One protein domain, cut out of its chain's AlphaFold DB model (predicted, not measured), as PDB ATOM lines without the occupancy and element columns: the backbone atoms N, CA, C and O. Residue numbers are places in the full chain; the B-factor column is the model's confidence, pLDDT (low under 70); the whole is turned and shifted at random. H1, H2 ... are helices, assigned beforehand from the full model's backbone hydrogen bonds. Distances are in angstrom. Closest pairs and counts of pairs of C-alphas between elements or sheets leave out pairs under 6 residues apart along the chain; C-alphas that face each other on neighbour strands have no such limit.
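AT A GLANCE: This is residues 32 to 56 and 115 to 189 of the 396 residues of an uncharacterized protein of Rhodoferax sp (UniProt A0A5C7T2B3). Look for three nearly aligned rows of helix: H3 and H4 follow each other end to end in the middle row, with H1 along one side of it and H2, which makes a hairpin with H3, on the other. The far part of H4, residues 167 to 187, sticks out with residues 188 and 189 as a long free arm. The printed part has 100 residues with four named helices, H1, H2, H3 and H4 in that order, and no named strand; its class is all helix. It is extended, with a radius of gyration of the C-alphas of 21.6 A and spans of 77 by 31 by 13 A.

IN THESE COORDINATES: Find C-alpha 32 at (147.100, 157.225, 140.818); from there H1, residues 32 to 54, runs 33.4 A. After the cut, H2, residues 115 to 137, begins at C-alpha 115 at (165.683, 168.325, 154.549) and runs 32.7 A. H3 is residues 143 to 154, 16.6 A long. H4, residues 156 to 187, runs 46.0 A to C-alpha 187 at (128.522, 186.052, 149.110).

HOW THE PARTS SIT: H1 touches H3 with residues 46 to 53 alone, at a shallow tilt of 19 degrees, opposite ways; their closest C-alphas, Ala 53 and Pro 144, are 7.0 A apart. Residues 35 to 39 of H1 touch residues 158 to 162 of H4, closest at the C-alphas of Ala 39 and Pro 158, 7.5 A. H2 and H3 form a helical hairpin at a shallow tilt of 4 degrees, with closest C-alphas Leu 135 and Val 143 6.4 A apart. H2 and H4 are near each other, H3 and H4 meet only through their link, and H1 and H2 are apart. In H1, H2, H3 and H4 every O i to N i+4 pair is within hydrogen-bond range.

THE WHOLE: The C-alphas farthest apart, Thr 139 and Thr 189, are 77.6 A apart. Residues 57 to 114 are not printed, and C-alphas 56 and 115 stand 45.4 A apart across the cut. The links H2 to H3 and H3 to H4 are tight. In the B-factor column you will find a mean pLDDT of 70.5 for the printed part, with 43 residues under 70, among them 32 to 56 and 115 to 124.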
ATOM      1  N   LEU A  32     147.394 158.091 139.672       51.31
ATOM      2  CA  LEU A  32     147.100 157.225 140.818       51.31
ATOM      3  C   LEU A  32     146.996 155.745 140.407       51.31
ATOM      4  O   LEU A  32     147.529 154.875 141.100       51.31
ATOM      5  N   ALA A  33     146.374 155.460 139.256       50.94
ATOM      6  CA  ALA A  33     146.307 154.113 138.692       50.94
ATOM      7  C   ALA A  33     147.698 153.581 138.318       50.94
ATOM      8  O   ALA A  33     148.009 152.424 138.597       50.94
ATOM      9  N   LEU A  34     148.564 154.433 137.761       50.12
ATOM     10  CA  LEU A  34     149.938 154.083 137.414       50.12
ATOM     11  C   LEU A  34     150.751 153.724 138.667       50.12
ATOM     12  O   LEU A  34     151.427 152.699 138.690       50.12
ATOM     13  N   HIS A  35     150.637 154.511 139.742       54.19
ATOM     14  CA  HIS A  35     151.338 154.239 141.003       54.19
ATOM     15  C   HIS A  35     150.829 152.958 141.683       54.19
ATOM     16  O   HIS A  35     151.632 152.175 142.197       54.19
ATOM     17  N   ALA A  36     149.518 152.697 141.642       55.81
ATOM     18  CA  ALA A  36     148.949 151.441 142.126       55.81
ATOM     19  C   ALA A  36     149.456 150.236 141.312       55.81
ATOM     20  O   ALA A  36     149.840 149.217 141.888       55.81
ATOM     21  N   LEU A  37     149.539 150.369 139.984       51.41
ATOM     22  CA  LEU A  37     150.081 149.341 139.095       51.41
ATOM     23  C   LEU A  37     151.568 149.068 139.381       51.41
ATOM     24  O   LEU A  37     151.978 147.907 139.440       51.41
ATOM     25  N   PHE A  38     152.365 150.111 139.636       53.66
ATOM     26  CA  PHE A  38     153.770 149.980 140.043       53.66
ATOM     27  C   PHE A  38     153.923 149.257 141.388       53.66
ATOM     28  O   PHE A  38     154.783 148.387 141.534       53.66
ATOM     29  N   ALA A  39     153.072 149.560 142.371       55.22
ATOM     30  CA  ALA A  39     153.097 148.875 143.661       55.22
ATOM     31  C   ALA A  39     152.748 147.380 143.523       55.22
ATOM     32  O   ALA A  39     153.449 146.524 144.068       55.22
ATOM     33  N   VAL A  40     151.714 147.049 142.742       59.09
ATOM     34  CA  VAL A  40     151.291 145.658 142.501       59.09
ATOM     35  C   VAL A  40     152.355 144.870 141.736       59.09
ATOM     36  O   VAL A  40     152.675 143.745 142.117       59.09
ATOM     37  N   THR A  41     152.949 145.457 140.695       57.25
ATOM     38  CA  THR A  41     154.022 144.810 139.918       57.25
ATOM     39  C   THR A  41     155.281 144.586 140.756       57.25
ATOM     40  O   THR A  41     155.865 143.507 140.690       57.25
ATOM     41  N   THR A  42     155.654 145.533 141.619       58.59
ATOM     42  CA  THR A  42     156.790 145.373 142.544       58.59
ATOM     43  C   THR A  42     156.552 144.232 143.540       58.59
ATOM     44  O   THR A  42     157.432 143.395 143.746       58.59
ATOM     45  N   LEU A  43     155.346 144.136 144.114       58.97
ATOM     46  CA  LEU A  43     154.975 143.036 145.012       58.97
ATOM     47  C   LEU A  43     154.938 141.681 144.289       58.97
ATOM     48  O   LEU A  43     155.396 140.679 144.842       58.97
ATOM     49  N   ALA A  44     154.454 141.641 143.045       59.06
ATOM     50  CA  ALA A  44     154.444 140.430 142.227       59.06
ATOM     51  C   ALA A  44     155.865 139.950 141.886       59.06
ATOM     52  O   ALA A  44     156.159 138.759 142.002       59.06
ATOM     53  N   LEU A  45     156.772 140.868 141.535       61.31
ATOM     54  CA  LEU A  45     158.183 140.564 141.274       61.31
ATOM     55  C   LEU A  45     158.909 140.078 142.535       61.31
ATOM     56  O   LEU A  45     159.683 139.124 142.466       61.31
ATOM     57  N   ALA A  46     158.616 140.668 143.699       57.84
ATOM     58  CA  ALA A  46     159.131 140.185 144.979       57.84
ATOM     59  C   ALA A  46     158.626 138.763 145.296       57.84
ATOM     60  O   ALA A  46     159.411 137.901 145.697       57.84
ATOM     61  N   GLY A  47     157.340 138.486 145.051       64.50
ATOM     62  CA  GLY A  47     156.760 137.146 145.183       64.50
ATOM     63  C   GLY A  47     157.413 136.119 144.253       64.50
ATOM     64  O   GLY A  47     157.760 135.020 144.693       64.50
ATOM     65  N   LEU A  48     157.659 136.491 142.993       63.03
ATOM     66  CA  LEU A  48     158.342 135.647 142.010       63.03
ATOM     67  C   LEU A  48     159.797 135.360 142.412       63.03
ATOM     68  O   LEU A  48     160.249 134.221 142.301       63.03
ATOM     69  N   ALA A  49     160.518 136.356 142.933       56.28
ATOM     70  CA  ALA A  49     161.881 136.182 143.429       56.28
ATOM     71  C   ALA A  49     161.942 135.201 144.616       56.28
ATOM     72  O   ALA A  49     162.804 134.322 144.644       56.28
ATOM     73  N   VAL A  50     160.995 135.292 145.560       60.03
ATOM     74  CA  VAL A  50     160.875 134.335 146.676       60.03
ATOM     75  C   VAL A  50     160.543 132.930 146.169       60.03
ATOM     76  O   VAL A  50     161.114 131.949 146.649       60.03
ATOM     77  N   TRP A  51     159.643 132.815 145.188       69.94
ATOM     78  CA  TRP A  51     159.280 131.530 144.592       69.94
ATOM     79  C   TRP A  51     160.474 130.868 143.888       69.94
ATOM     80  O   TRP A  51     160.764 129.698 144.155       69.94
ATOM     81  N   LEU A  52     161.224 131.628 143.080       56.25
ATOM     82  CA  LEU A  52     162.442 131.173 142.399       56.25
ATOM     83  C   LEU A  52     163.568 130.806 143.374       56.25
ATOM     84  O   LEU A  52     164.357 129.914 143.081       56.25
ATOM     85  N   ALA A  53     163.650 131.461 144.535       52.78
ATOM     86  CA  ALA A  53     164.620 131.117 145.573       52.78
ATOM     87  C   ALA A  53     164.278 129.801 146.295       52.78
ATOM     88  O   ALA A  53     165.183 129.102 146.750       52.78
ATOM     89  N   ARG A  54     162.986 129.453 146.396       58.53
ATOM     90  CA  ARG A  54     162.514 128.211 147.037       58.53
ATOM     91  C   ARG A  54     162.596 126.982 146.133       58.53
ATOM     92  O   ARG A  54     162.688 125.874 146.648       58.53
ATOM     93  N   HIS A  55     162.564 127.163 144.815       56.72
ATOM     94  CA  HIS A  55     162.602 126.059 143.859       56.72
ATOM     95  C   HIS A  55     164.006 125.944 143.261       56.72
ATOM     96  O   HIS A  55     164.609 126.933 142.852       56.72
ATOM     97  N   THR A  56     164.566 124.733 143.231       50.09
ATOM     98  CA  THR A  56     165.935 124.446 142.774       50.09
ATOM     99  C   THR A  56     166.073 124.616 141.263       50.09
ATOM    100  O   THR A  56     166.152 123.649 140.512       50.09
ATOM    101  N   GLN A 115     164.860 169.155 153.650       43.91
ATOM    102  CA  GLN A 115     165.683 168.325 154.549       43.91
ATOM    103  C   GLN A 115     165.219 166.868 154.584       43.91
ATOM    104  O   GLN A 115     166.054 165.968 154.504       43.91
ATOM    105  N   HIS A 116     163.908 166.609 154.638       47.16
ATOM    106  CA  HIS A 116     163.408 165.235 154.586       47.16
ATOM    107  C   HIS A 116     163.699 164.571 153.238       47.16
ATOM    108  O   HIS A 116     164.086 163.407 153.217       47.16
ATOM    109  N   ARG A 117     163.593 165.299 152.119       49.09
ATOM    110  CA  ARG A 117     163.917 164.775 150.780       49.09
ATOM    111  C   ARG A 117     165.402 164.458 150.607       49.09
ATOM    112  O   ARG A 117     165.715 163.405 150.055       49.09
ATOM    113  N   ILE A 118     166.300 165.317 151.097       54.38
ATOM    114  CA  ILE A 118     167.759 165.111 151.045       54.38
ATOM    115  C   ILE A 118     168.193 163.980 151.987       54.38
ATOM    116  O   ILE A 118     168.971 163.118 151.590       54.38
ATOM    117  N   ALA A 119     167.658 163.919 153.209       55.12
ATOM    118  CA  ALA A 119     167.962 162.836 154.147       55.12
ATOM    119  C   ALA A 119     167.454 161.482 153.629       55.12
ATOM    120  O   ALA A 119     168.144 160.466 153.726       55.12
ATOM    121  N   ALA A 120     166.268 161.471 153.022       56.44
ATOM    122  CA  ALA A 120     165.682 160.287 152.425       56.44
ATOM    123  C   ALA A 120     166.505 159.807 151.207       56.44
ATOM    124  O   ALA A 120     166.956 158.664 151.150       56.44
ATOM    125  N   THR A 121     166.795 160.684 150.247       62.12
ATOM    126  CA  THR A 121     167.634 160.304 149.094       62.12
ATOM    127  C   THR A 121     169.059 159.920 149.503       62.12
ATOM    128  O   THR A 121     169.595 158.943 148.984       62.12
ATOM    129  N   GLY A 122     169.657 160.605 150.478       68.00
ATOM    130  CA  GLY A 122     170.978 160.265 151.011       68.00
ATOM    131  C   GLY A 122     171.018 158.893 151.691       68.00
ATOM    132  O   GLY A 122     171.925 158.101 151.431       68.00
ATOM    133  N   THR A 123     170.012 158.563 152.507       66.62
ATOM    134  CA  THR A 123     169.907 157.239 153.150       66.62
ATOM    135  C   THR A 123     169.688 156.116 152.136       66.62
ATOM    136  O   THR A 123     170.302 155.060 152.280       66.62
ATOM    137  N   PHE A 124     168.920 156.357 151.068       68.25
ATOM    138  CA  PHE A 124     168.779 155.420 149.947       68.25
ATOM    139  C   PHE A 124     170.126 155.119 149.273       68.25
ATOM    140  O   PHE A 124     170.489 153.953 149.119       68.25
ATOM    141  N   TRP A 125     170.906 156.147 148.916       70.19
ATOM    142  CA  TRP A 125     172.198 155.951 148.246       70.19
ATOM    143  C   TRP A 125     173.228 155.267 149.148       70.19
ATOM    144  O   TRP A 125     173.978 154.410 148.682       70.19
ATOM    145  N   LEU A 126     173.238 155.580 150.447       73.44
ATOM    146  CA  LEU A 126     174.100 154.902 151.417       73.44
ATOM    147  C   LEU A 126     173.708 153.429 151.605       73.44
ATOM    148  O   LEU A 126     174.589 152.569 151.623       73.44
ATOM    149  N   ALA A 127     172.409 153.119 151.679       69.88
ATOM    150  CA  ALA A 127     171.917 151.744 151.756       69.88
ATOM    151  C   ALA A 127     172.227 150.948 150.476       69.88
ATOM    152  O   ALA A 127     172.640 149.789 150.551       69.88
ATOM    153  N   LEU A 128     172.106 151.583 149.306       72.06
ATOM    154  CA  LEU A 128     172.483 151.003 148.018       72.06
ATOM    155  C   LEU A 128     173.985 150.697 147.959       72.06
ATOM    156  O   LEU A 128     174.371 149.583 147.612       72.06
ATOM    157  N   LEU A 129     174.837 151.653 148.340       73.81
ATOM    158  CA  LEU A 129     176.290 151.467 148.375       73.81
ATOM    159  C   LEU A 129     176.705 150.370 149.366       73.81
ATOM    160  O   LEU A 129     177.583 149.564 149.053       73.81
ATOM    161  N   ALA A 130     176.059 150.302 150.532       74.00
ATOM    162  CA  ALA A 130     176.272 149.233 151.502       74.00
ATOM    163  C   ALA A 130     175.861 147.861 150.937       74.00
ATOM    164  O   ALA A 130     176.618 146.900 151.072       74.00
ATOM    165  N   CYS A 131     174.725 147.778 150.235       69.69
ATOM    166  CA  CYS A 131     174.288 146.551 149.564       69.69
ATOM    167  C   CYS A 131     175.250 146.117 148.454       69.69
ATOM    168  O   CYS A 131     175.605 144.944 148.395       69.69
ATOM    169  N   ILE A 132     175.723 147.041 147.611       72.06
ATOM    170  CA  ILE A 132     176.696 146.742 146.546       72.06
ATOM    171  C   ILE A 132     178.002 146.211 147.147       72.06
ATOM    172  O   ILE A 132     178.537 145.205 146.679       72.06
ATOM    173  N   ARG A 133     178.506 146.838 148.218       71.56
ATOM    174  CA  ARG A 133     179.708 146.358 148.923       71.56
ATOM    175  C   ARG A 133     179.498 144.979 149.548       71.56
ATOM    176  O   ARG A 133     180.377 144.132 149.423       71.56
ATOM    177  N   ALA A 134     178.343 144.736 150.166       71.06
ATOM    178  CA  ALA A 134     178.006 143.437 150.743       71.06
ATOM    179  C   ALA A 134     177.876 142.341 149.670       71.06
ATOM    180  O   ALA A 134     178.367 141.235 149.870       71.06
ATOM    181  N   LEU A 135     177.283 142.652 148.513       67.38
ATOM    182  CA  LEU A 135     177.174 141.742 147.369       67.38
ATOM    183  C   LEU A 135     178.544 141.384 146.780       67.38
ATOM    184  O   LEU A 135     178.779 140.218 146.481       67.38
ATOM    185  N   ASN A 136     179.459 142.352 146.672       68.88
ATOM    186  CA  ASN A 136     180.819 142.116 146.178       68.88
ATOM    187  C   ASN A 136     181.675 141.270 147.137       68.88
ATOM    188  O   ASN A 136     182.612 140.610 146.693       68.88
ATOM    189  N   ALA A 137     181.367 141.285 148.437       73.06
ATOM    190  CA  ALA A 137     182.072 140.509 149.459       73.06
ATOM    191  C   ALA A 137     181.403 139.156 149.784       73.06
ATOM    192  O   ALA A 137     181.974 138.349 150.518       73.06
ATOM    193  N   ALA A 138     180.194 138.896 149.276       67.75
ATOM    194  CA  ALA A 138     179.407 137.719 149.623       67.75
ATOM    195  C   ALA A 138     179.761 136.493 148.770       67.75
ATOM    196  O   ALA A 138     179.918 136.566 147.552       67.75
ATOM    197  N   THR A 139     179.795 135.317 149.400       67.00
ATOM    198  CA  THR A 139     179.857 134.044 148.671       67.00
ATOM    199  C   THR A 139     178.530 133.790 147.930       67.00
ATOM    200  O   THR A 139     177.477 134.284 148.354       67.00
ATOM    201  N   PRO A 140     178.516 132.985 146.844       71.19
ATOM    202  CA  PRO A 140     177.329 132.782 146.000       71.19
ATOM    203  C   PRO A 140     176.074 132.303 146.749       71.19
ATOM    204  O   PRO A 140     174.958 132.489 146.267       71.19
ATOM    205  N   ALA A 141     176.247 131.693 147.925       71.19
ATOM    206  CA  ALA A 141     175.164 131.201 148.768       71.19
ATOM    207  C   ALA A 141     174.354 132.317 149.461       71.19
ATOM    208  O   ALA A 141     173.184 132.106 149.769       71.19
ATOM    209  N   HIS A 142     174.931 133.507 149.678       70.00
ATOM    210  CA  HIS A 142     174.289 134.597 150.432       70.00
ATOM    211  C   HIS A 142     173.655 135.687 149.552       70.00
ATOM    212  O   HIS A 142     172.863 136.497 150.039       70.00
ATOM    213  N   VAL A 143     173.938 135.674 148.248       71.12
ATOM    214  CA  VAL A 143     173.405 136.632 147.262       71.12
ATOM    215  C   VAL A 143     171.865 136.709 147.251       71.12
ATOM    216  O   VAL A 143     171.341 137.824 147.233       71.12
ATOM    217  N   PRO A 144     171.100 135.596 147.329       74.19
ATOM    218  CA  PRO A 144     169.635 135.665 147.336       74.19
ATOM    219  C   PRO A 144     169.068 136.375 148.576       74.19
ATOM    220  O   PRO A 144     168.087 137.106 148.471       74.19
ATOM    221  N   GLY A 145     169.700 136.185 149.740       74.31
ATOM    222  CA  GLY A 145     169.295 136.838 150.988       74.31
ATOM    223  C   GLY A 145     169.540 138.346 150.955       74.31
ATOM    224  O   GLY A 145     168.664 139.118 151.337       74.31
ATOM    225  N   LEU A 146     170.688 138.772 150.417       72.50
ATOM    226  CA  LEU A 146     171.017 140.191 150.238       72.50
ATOM    227  C   LEU A 146     170.073 140.894 149.252       72.50
ATOM    228  O   LEU A 146     169.634 142.010 149.521       72.50
ATOM    229  N   LEU A 147     169.700 140.232 148.151       72.62
ATOM    230  CA  LEU A 147     168.716 140.764 147.200       72.62
ATOM    231  C   LEU A 147     167.325 140.925 147.829       72.62
ATOM    232  O   LEU A 147     166.657 141.926 147.584       72.62
ATOM    233  N   LEU A 148     166.901 139.978 148.669       74.38
ATOM    234  CA  LEU A 148     165.632 140.068 149.393       74.38
ATOM    235  C   LEU A 148     165.601 141.245 150.372       74.38
ATOM    236  O   LEU A 148     164.613 141.974 150.408       74.38
ATOM    237  N   VAL A 149     166.683 141.459 151.125       76.56
ATOM    238  CA  VAL A 149     166.810 142.612 152.033       76.56
ATOM    239  C   VAL A 149     166.787 143.922 151.249       76.56
ATOM    240  O   VAL A 149     166.080 144.848 151.634       76.56
ATOM    241  N   PHE A 150     167.491 143.984 150.119       74.50
ATOM    242  CA  PHE A 150     167.508 145.166 149.263       74.50
ATOM    243  C   PHE A 150     166.113 145.502 148.712       74.50
ATOM    244  O   PHE A 150     165.643 146.627 148.864       74.50
ATOM    245  N   VAL A 151     165.393 144.521 148.158       75.69
ATOM    246  CA  VAL A 151     164.013 144.718 147.677       75.69
ATOM    247  C   VAL A 151     163.079 145.120 148.821       75.69
ATOM    248  O   VAL A 151     162.268 146.028 148.652       75.69
ATOM    249  N   ALA A 152     163.214 144.507 150.001       75.44
ATOM    250  CA  ALA A 152     162.417 144.858 151.176       75.44
ATOM    251  C   ALA A 152     162.699 146.282 151.691       75.44
ATOM    252  O   ALA A 152     161.784 146.933 152.189       75.44
ATOM    253  N   MET A 153     163.930 146.784 151.546       72.25
ATOM    254  CA  MET A 153     164.288 148.169 151.876       72.25
ATOM    255  C   MET A 153     163.790 149.178 150.836       72.25
ATOM    256  O   MET A 153     163.474 150.309 151.199       72.25
ATOM    257  N   LEU A 154     163.693 148.787 149.561       70.00
ATOM    258  CA  LEU A 154     163.221 149.670 148.491       70.00
ATOM    259  C   LEU A 154     161.697 149.710 148.346       70.00
ATOM    260  O   LEU A 154     161.148 150.749 147.984       70.00
ATOM    261  N   ALA A 155     161.001 148.614 148.652       72.50
ATOM    262  CA  ALA A 155     159.548 148.503 148.517       72.50
ATOM    263  C   ALA A 155     158.724 149.589 149.257       72.50
ATOM    264  O   ALA A 155     157.696 150.003 148.718       72.50
ATOM    265  N   PRO A 156     159.127 150.109 150.436       75.81
ATOM    266  CA  PRO A 156     158.399 151.180 151.118       75.81
ATOM    267  C   PRO A 156     158.532 152.544 150.429       75.81
ATOM    268  O   PRO A 156     157.694 153.417 150.644       75.81
ATOM    269  N   TRP A 157     159.569 152.758 149.613       68.06
ATOM    270  CA  TRP A 157     159.913 154.084 149.096       68.06
ATOM    271  C   TRP A 157     158.845 154.700 148.184       68.06
ATOM    272  O   TRP A 157     158.443 155.840 148.434       68.06
ATOM    273  N   PRO A 158     158.309 153.974 147.180       71.06
ATOM    274  CA  PRO A 158     157.237 154.498 146.339       71.06
ATOM    275  C   PRO A 158     155.965 154.792 147.142       71.06
ATOM    276  O   PRO A 158     155.275 155.763 146.850       71.06
ATOM    277  N   VAL A 159     155.679 153.998 148.182       71.94
ATOM    278  CA  VAL A 159     154.506 154.178 149.055       71.94
ATOM    279  C   VAL A 159     154.653 155.428 149.922       71.94
ATOM    280  O   VAL A 159     153.712 156.211 150.032       71.94
ATOM    281  N   LEU A 160     155.834 155.654 150.501       72.88
ATOM    282  CA  LEU A 160     156.119 156.853 151.292       72.88
ATOM    283  C   LEU A 160     156.092 158.117 150.424       72.88
ATOM    284  O   LEU A 160     155.498 159.118 150.824       72.88
ATOM    285  N   TYR A 161     156.670 158.063 149.222       69.94
ATOM    286  CA  TYR A 161     156.658 159.182 148.279       69.94
ATOM    287  C   TYR A 161     155.243 159.502 147.774       69.94
ATOM    288  O   TYR A 161     154.795 160.646 147.875       69.94
ATOM    289  N   ALA A 162     154.504 158.495 147.294       72.75
ATOM    290  CA  ALA A 162     153.116 158.665 146.863       72.75
ATOM    291  C   ALA A 162     152.231 159.170 148.012       72.75
ATOM    292  O   ALA A 162     151.393 160.048 147.805       72.75
ATOM    293  N   GLY A 163     152.475 158.685 149.235       74.06
ATOM    294  CA  GLY A 163     151.848 159.185 150.451       74.06
ATOM    295  C   GLY A 163     152.091 160.681 150.647       74.06
ATOM    296  O   GLY A 163     151.131 161.433 150.761       74.06
ATOM    297  N   GLN A 164     153.345 161.143 150.639       72.12
ATOM    298  CA  GLN A 164     153.680 162.565 150.818       72.12
ATOM    299  C   GLN A 164     153.017 163.475 149.773       72.12
ATOM    300  O   GLN A 164     152.479 164.527 150.123       72.12
ATOM    301  N   VAL A 165     153.020 163.065 148.501       71.00
ATOM    302  CA  VAL A 165     152.355 163.814 147.423       71.00
ATOM    303  C   VAL A 165     150.839 163.857 147.641       71.00
ATOM    304  O   VAL A 165     150.230 164.916 147.484       71.00
ATOM    305  N   ALA A 166     150.225 162.741 148.045       75.25
ATOM    306  CA  ALA A 166     148.799 162.683 148.359       75.25
ATOM    307  C   ALA A 166     148.434 163.581 149.555       75.25
ATOM    308  O   ALA A 166     147.467 164.334 149.471       75.25
ATOM    309  N   TRP A 167     149.235 163.570 150.626       70.62
ATOM    310  CA  TRP A 167     149.042 164.431 151.800       70.62
ATOM    311  C   TRP A 167     149.084 165.918 151.444       70.62
ATOM    312  O   TRP A 167     148.206 166.672 151.862       70.62
ATOM    313  N   HIS A 168     150.057 166.343 150.635       72.06
ATOM    314  CA  HIS A 168     150.146 167.735 150.190       72.06
ATOM    315  C   HIS A 168     148.908 168.155 149.382       72.06
ATOM    316  O   HIS A 168     148.292 169.180 149.677       72.06
ATOM    317  N   LYS A 169     148.489 167.325 148.416       72.94
ATOM    318  CA  LYS A 169     147.303 167.585 147.583       72.94
ATOM    319  C   LYS A 169     146.011 167.642 148.406       72.94
ATOM    320  O   LYS A 169     145.171 168.504 148.158       72.94
ATOM    321  N   LEU A 170     145.860 166.762 149.400       80.31
ATOM    322  CA  LEU A 170     144.722 166.787 150.324       80.31
ATOM    323  C   LEU A 170     144.685 168.083 151.141       80.31
ATOM    324  O   LEU A 170     143.623 168.690 151.260       80.31
ATOM    325  N   GLY A 171     145.839 168.544 151.636       79.69
ATOM    326  CA  GLY A 171     145.947 169.809 152.364       79.69
ATOM    327  C   GLY A 171     145.513 171.015 151.525       79.69
ATOM    328  O   GLY A 171     144.701 171.818 151.982       79.69
ATOM    329  N   VAL A 172     145.978 171.118 150.273       78.88
ATOM    330  CA  VAL A 172     145.577 172.218 149.374       78.88
ATOM    331  C   VAL A 172     144.085 172.154 149.036       78.88
ATOM    332  O   VAL A 172     143.413 173.186 149.033       78.88
ATOM    333  N   LEU A 173     143.538 170.956 148.801       82.69
ATOM    334  CA  LEU A 173     142.111 170.778 148.533       82.69
ATOM    335  C   LEU A 173     141.246 171.179 149.735       82.69
ATOM    336  O   LEU A 173     140.212 171.824 149.557       82.69
ATOM    337  N   GLN A 174     141.657 170.816 150.949       85.75
ATOM    338  CA  GLN A 174     140.962 171.210 152.170       85.75
ATOM    339  C   GLN A 174     140.986 172.731 152.346       85.75
ATOM    340  O   GLN A 174     139.946 173.339 152.572       85.75
ATOM    341  N   GLU A 175     142.146 173.354 152.160       84.75
ATOM    342  CA  GLU A 175     142.318 174.802 152.253       84.75
ATOM    343  C   GLU A 175     141.516 175.560 151.173       84.75
ATOM    344  O   GLU A 175     140.931 176.612 151.438       84.75
ATOM    345  N   TYR A 176     141.409 175.002 149.962       87.38
ATOM    346  CA  TYR A 176     140.501 175.503 148.928       87.38
ATOM    347  C   TYR A 176     139.033 175.414 149.363       87.38
ATOM    348  O   TYR A 176     138.319 176.411 149.292       87.38
ATOM    349  N   ARG A 177     138.576 174.247 149.839       89.94
ATOM    350  CA  ARG A 177     137.179 174.037 150.266       89.94
ATOM    351  C   ARG A 177     136.790 174.978 151.399       89.94
ATOM    352  O   ARG A 177     135.721 175.574 151.337       89.94
ATOM    353  N   THR A 178     137.663 175.143 152.390       92.50
ATOM    354  CA  THR A 178     137.442 176.052 153.518       92.50
ATOM    355  C   THR A 178     137.309 177.496 153.040       92.50
ATOM    356  O   THR A 178     136.297 178.137 153.320       92.50
ATOM    357  N   GLY A 179     138.274 177.995 152.259       92.81
ATOM    358  CA  GLY A 179     138.223 179.365 151.739       92.81
ATOM    359  C   GLY A 179     137.022 179.608 150.824       92.81
ATOM    360  O   GLY A 179     136.331 180.615 150.965       92.81
ATOM    361  N   LYS A 180     136.709 178.650 149.946       93.81
ATOM    362  CA  LYS A 180     135.549 178.721 149.054       93.81
ATOM    363  C   LYS A 180     134.231 178.737 149.829       93.81
ATOM    364  O   LYS A 180     133.378 179.557 149.517       93.81
ATOM    365  N   ALA A 181     134.077 177.898 150.852       96.25
ATOM    366  CA  ALA A 181     132.877 177.879 151.686       96.25
ATOM    367  C   ALA A 181     132.701 179.186 152.476       96.25
ATOM    368  O   ALA A 181     131.592 179.709 152.558       96.25
ATOM    369  N   MET A 182     133.790 179.747 153.016       95.94
ATOM    370  CA  MET A 182     133.757 181.059 153.672       95.94
ATOM    371  C   MET A 182     133.342 182.163 152.699       95.94
ATOM    372  O   MET A 182     132.478 182.972 153.028       95.94
ATOM    373  N   PHE A 183     133.927 182.180 151.500       96.31
ATOM    374  CA  PHE A 183     133.548 183.111 150.443       96.31
ATOM    375  C   PHE A 183     132.072 182.972 150.070       96.31
ATOM    376  O   PHE A 183     131.361 183.970 150.074       96.31
ATOM    377  N   ASP A 184     131.593 181.751 149.830       96.44
ATOM    378  CA  ASP A 184     130.197 181.486 149.466       96.44
ATOM    379  C   ASP A 184     129.222 181.947 150.552       96.44
ATOM    380  O   ASP A 184     128.186 182.528 150.237       96.44
ATOM    381  N   ALA A 185     129.575 181.762 151.828       96.25
ATOM    382  CA  ALA A 185     128.788 182.263 152.950       96.25
ATOM    383  C   ALA A 185     128.720 183.800 152.965       96.25
ATOM    384  O   ALA A 185     127.636 184.365 153.101       96.25
ATOM    385  N   GLN A 186     129.850 184.492 152.776       96.00
ATOM    386  CA  GLN A 186     129.856 185.958 152.683       96.00
ATOM    387  C   GLN A 186     129.060 186.456 151.475       96.00
ATOM    388  O   GLN A 186     128.342 187.455 151.553       96.00
ATOM    389  N   CYS A 187     129.141 185.715 150.375       95.31
ATOM    390  CA  CYS A 187     128.522 186.052 149.110       95.31
ATOM    391  C   CYS A 187     126.993 186.150 149.174       95.31
ATOM    392  O   CYS A 187     126.397 186.937 148.445       95.31
ATOM    393  N   GLN A 188     126.357 185.422 150.094       95.31
ATOM    394  CA  GLN A 188     124.915 185.528 150.349       95.31
ATOM    395  C   GLN A 188     124.495 186.921 150.845       95.31
ATOM    396  O   GLN A 188     123.340 187.304 150.696       95.31
ATOM    397  N   THR A 189     125.429 187.678 151.426       94.56
ATOM    398  CA  THR A 189     125.216 189.055 151.904       94.56
ATOM    399  C   THR A 189     125.748 190.112 150.936       94.56
ATOM    400  O   THR A 189     125.674 191.307 151.226       94.56
TER     401      THR A 189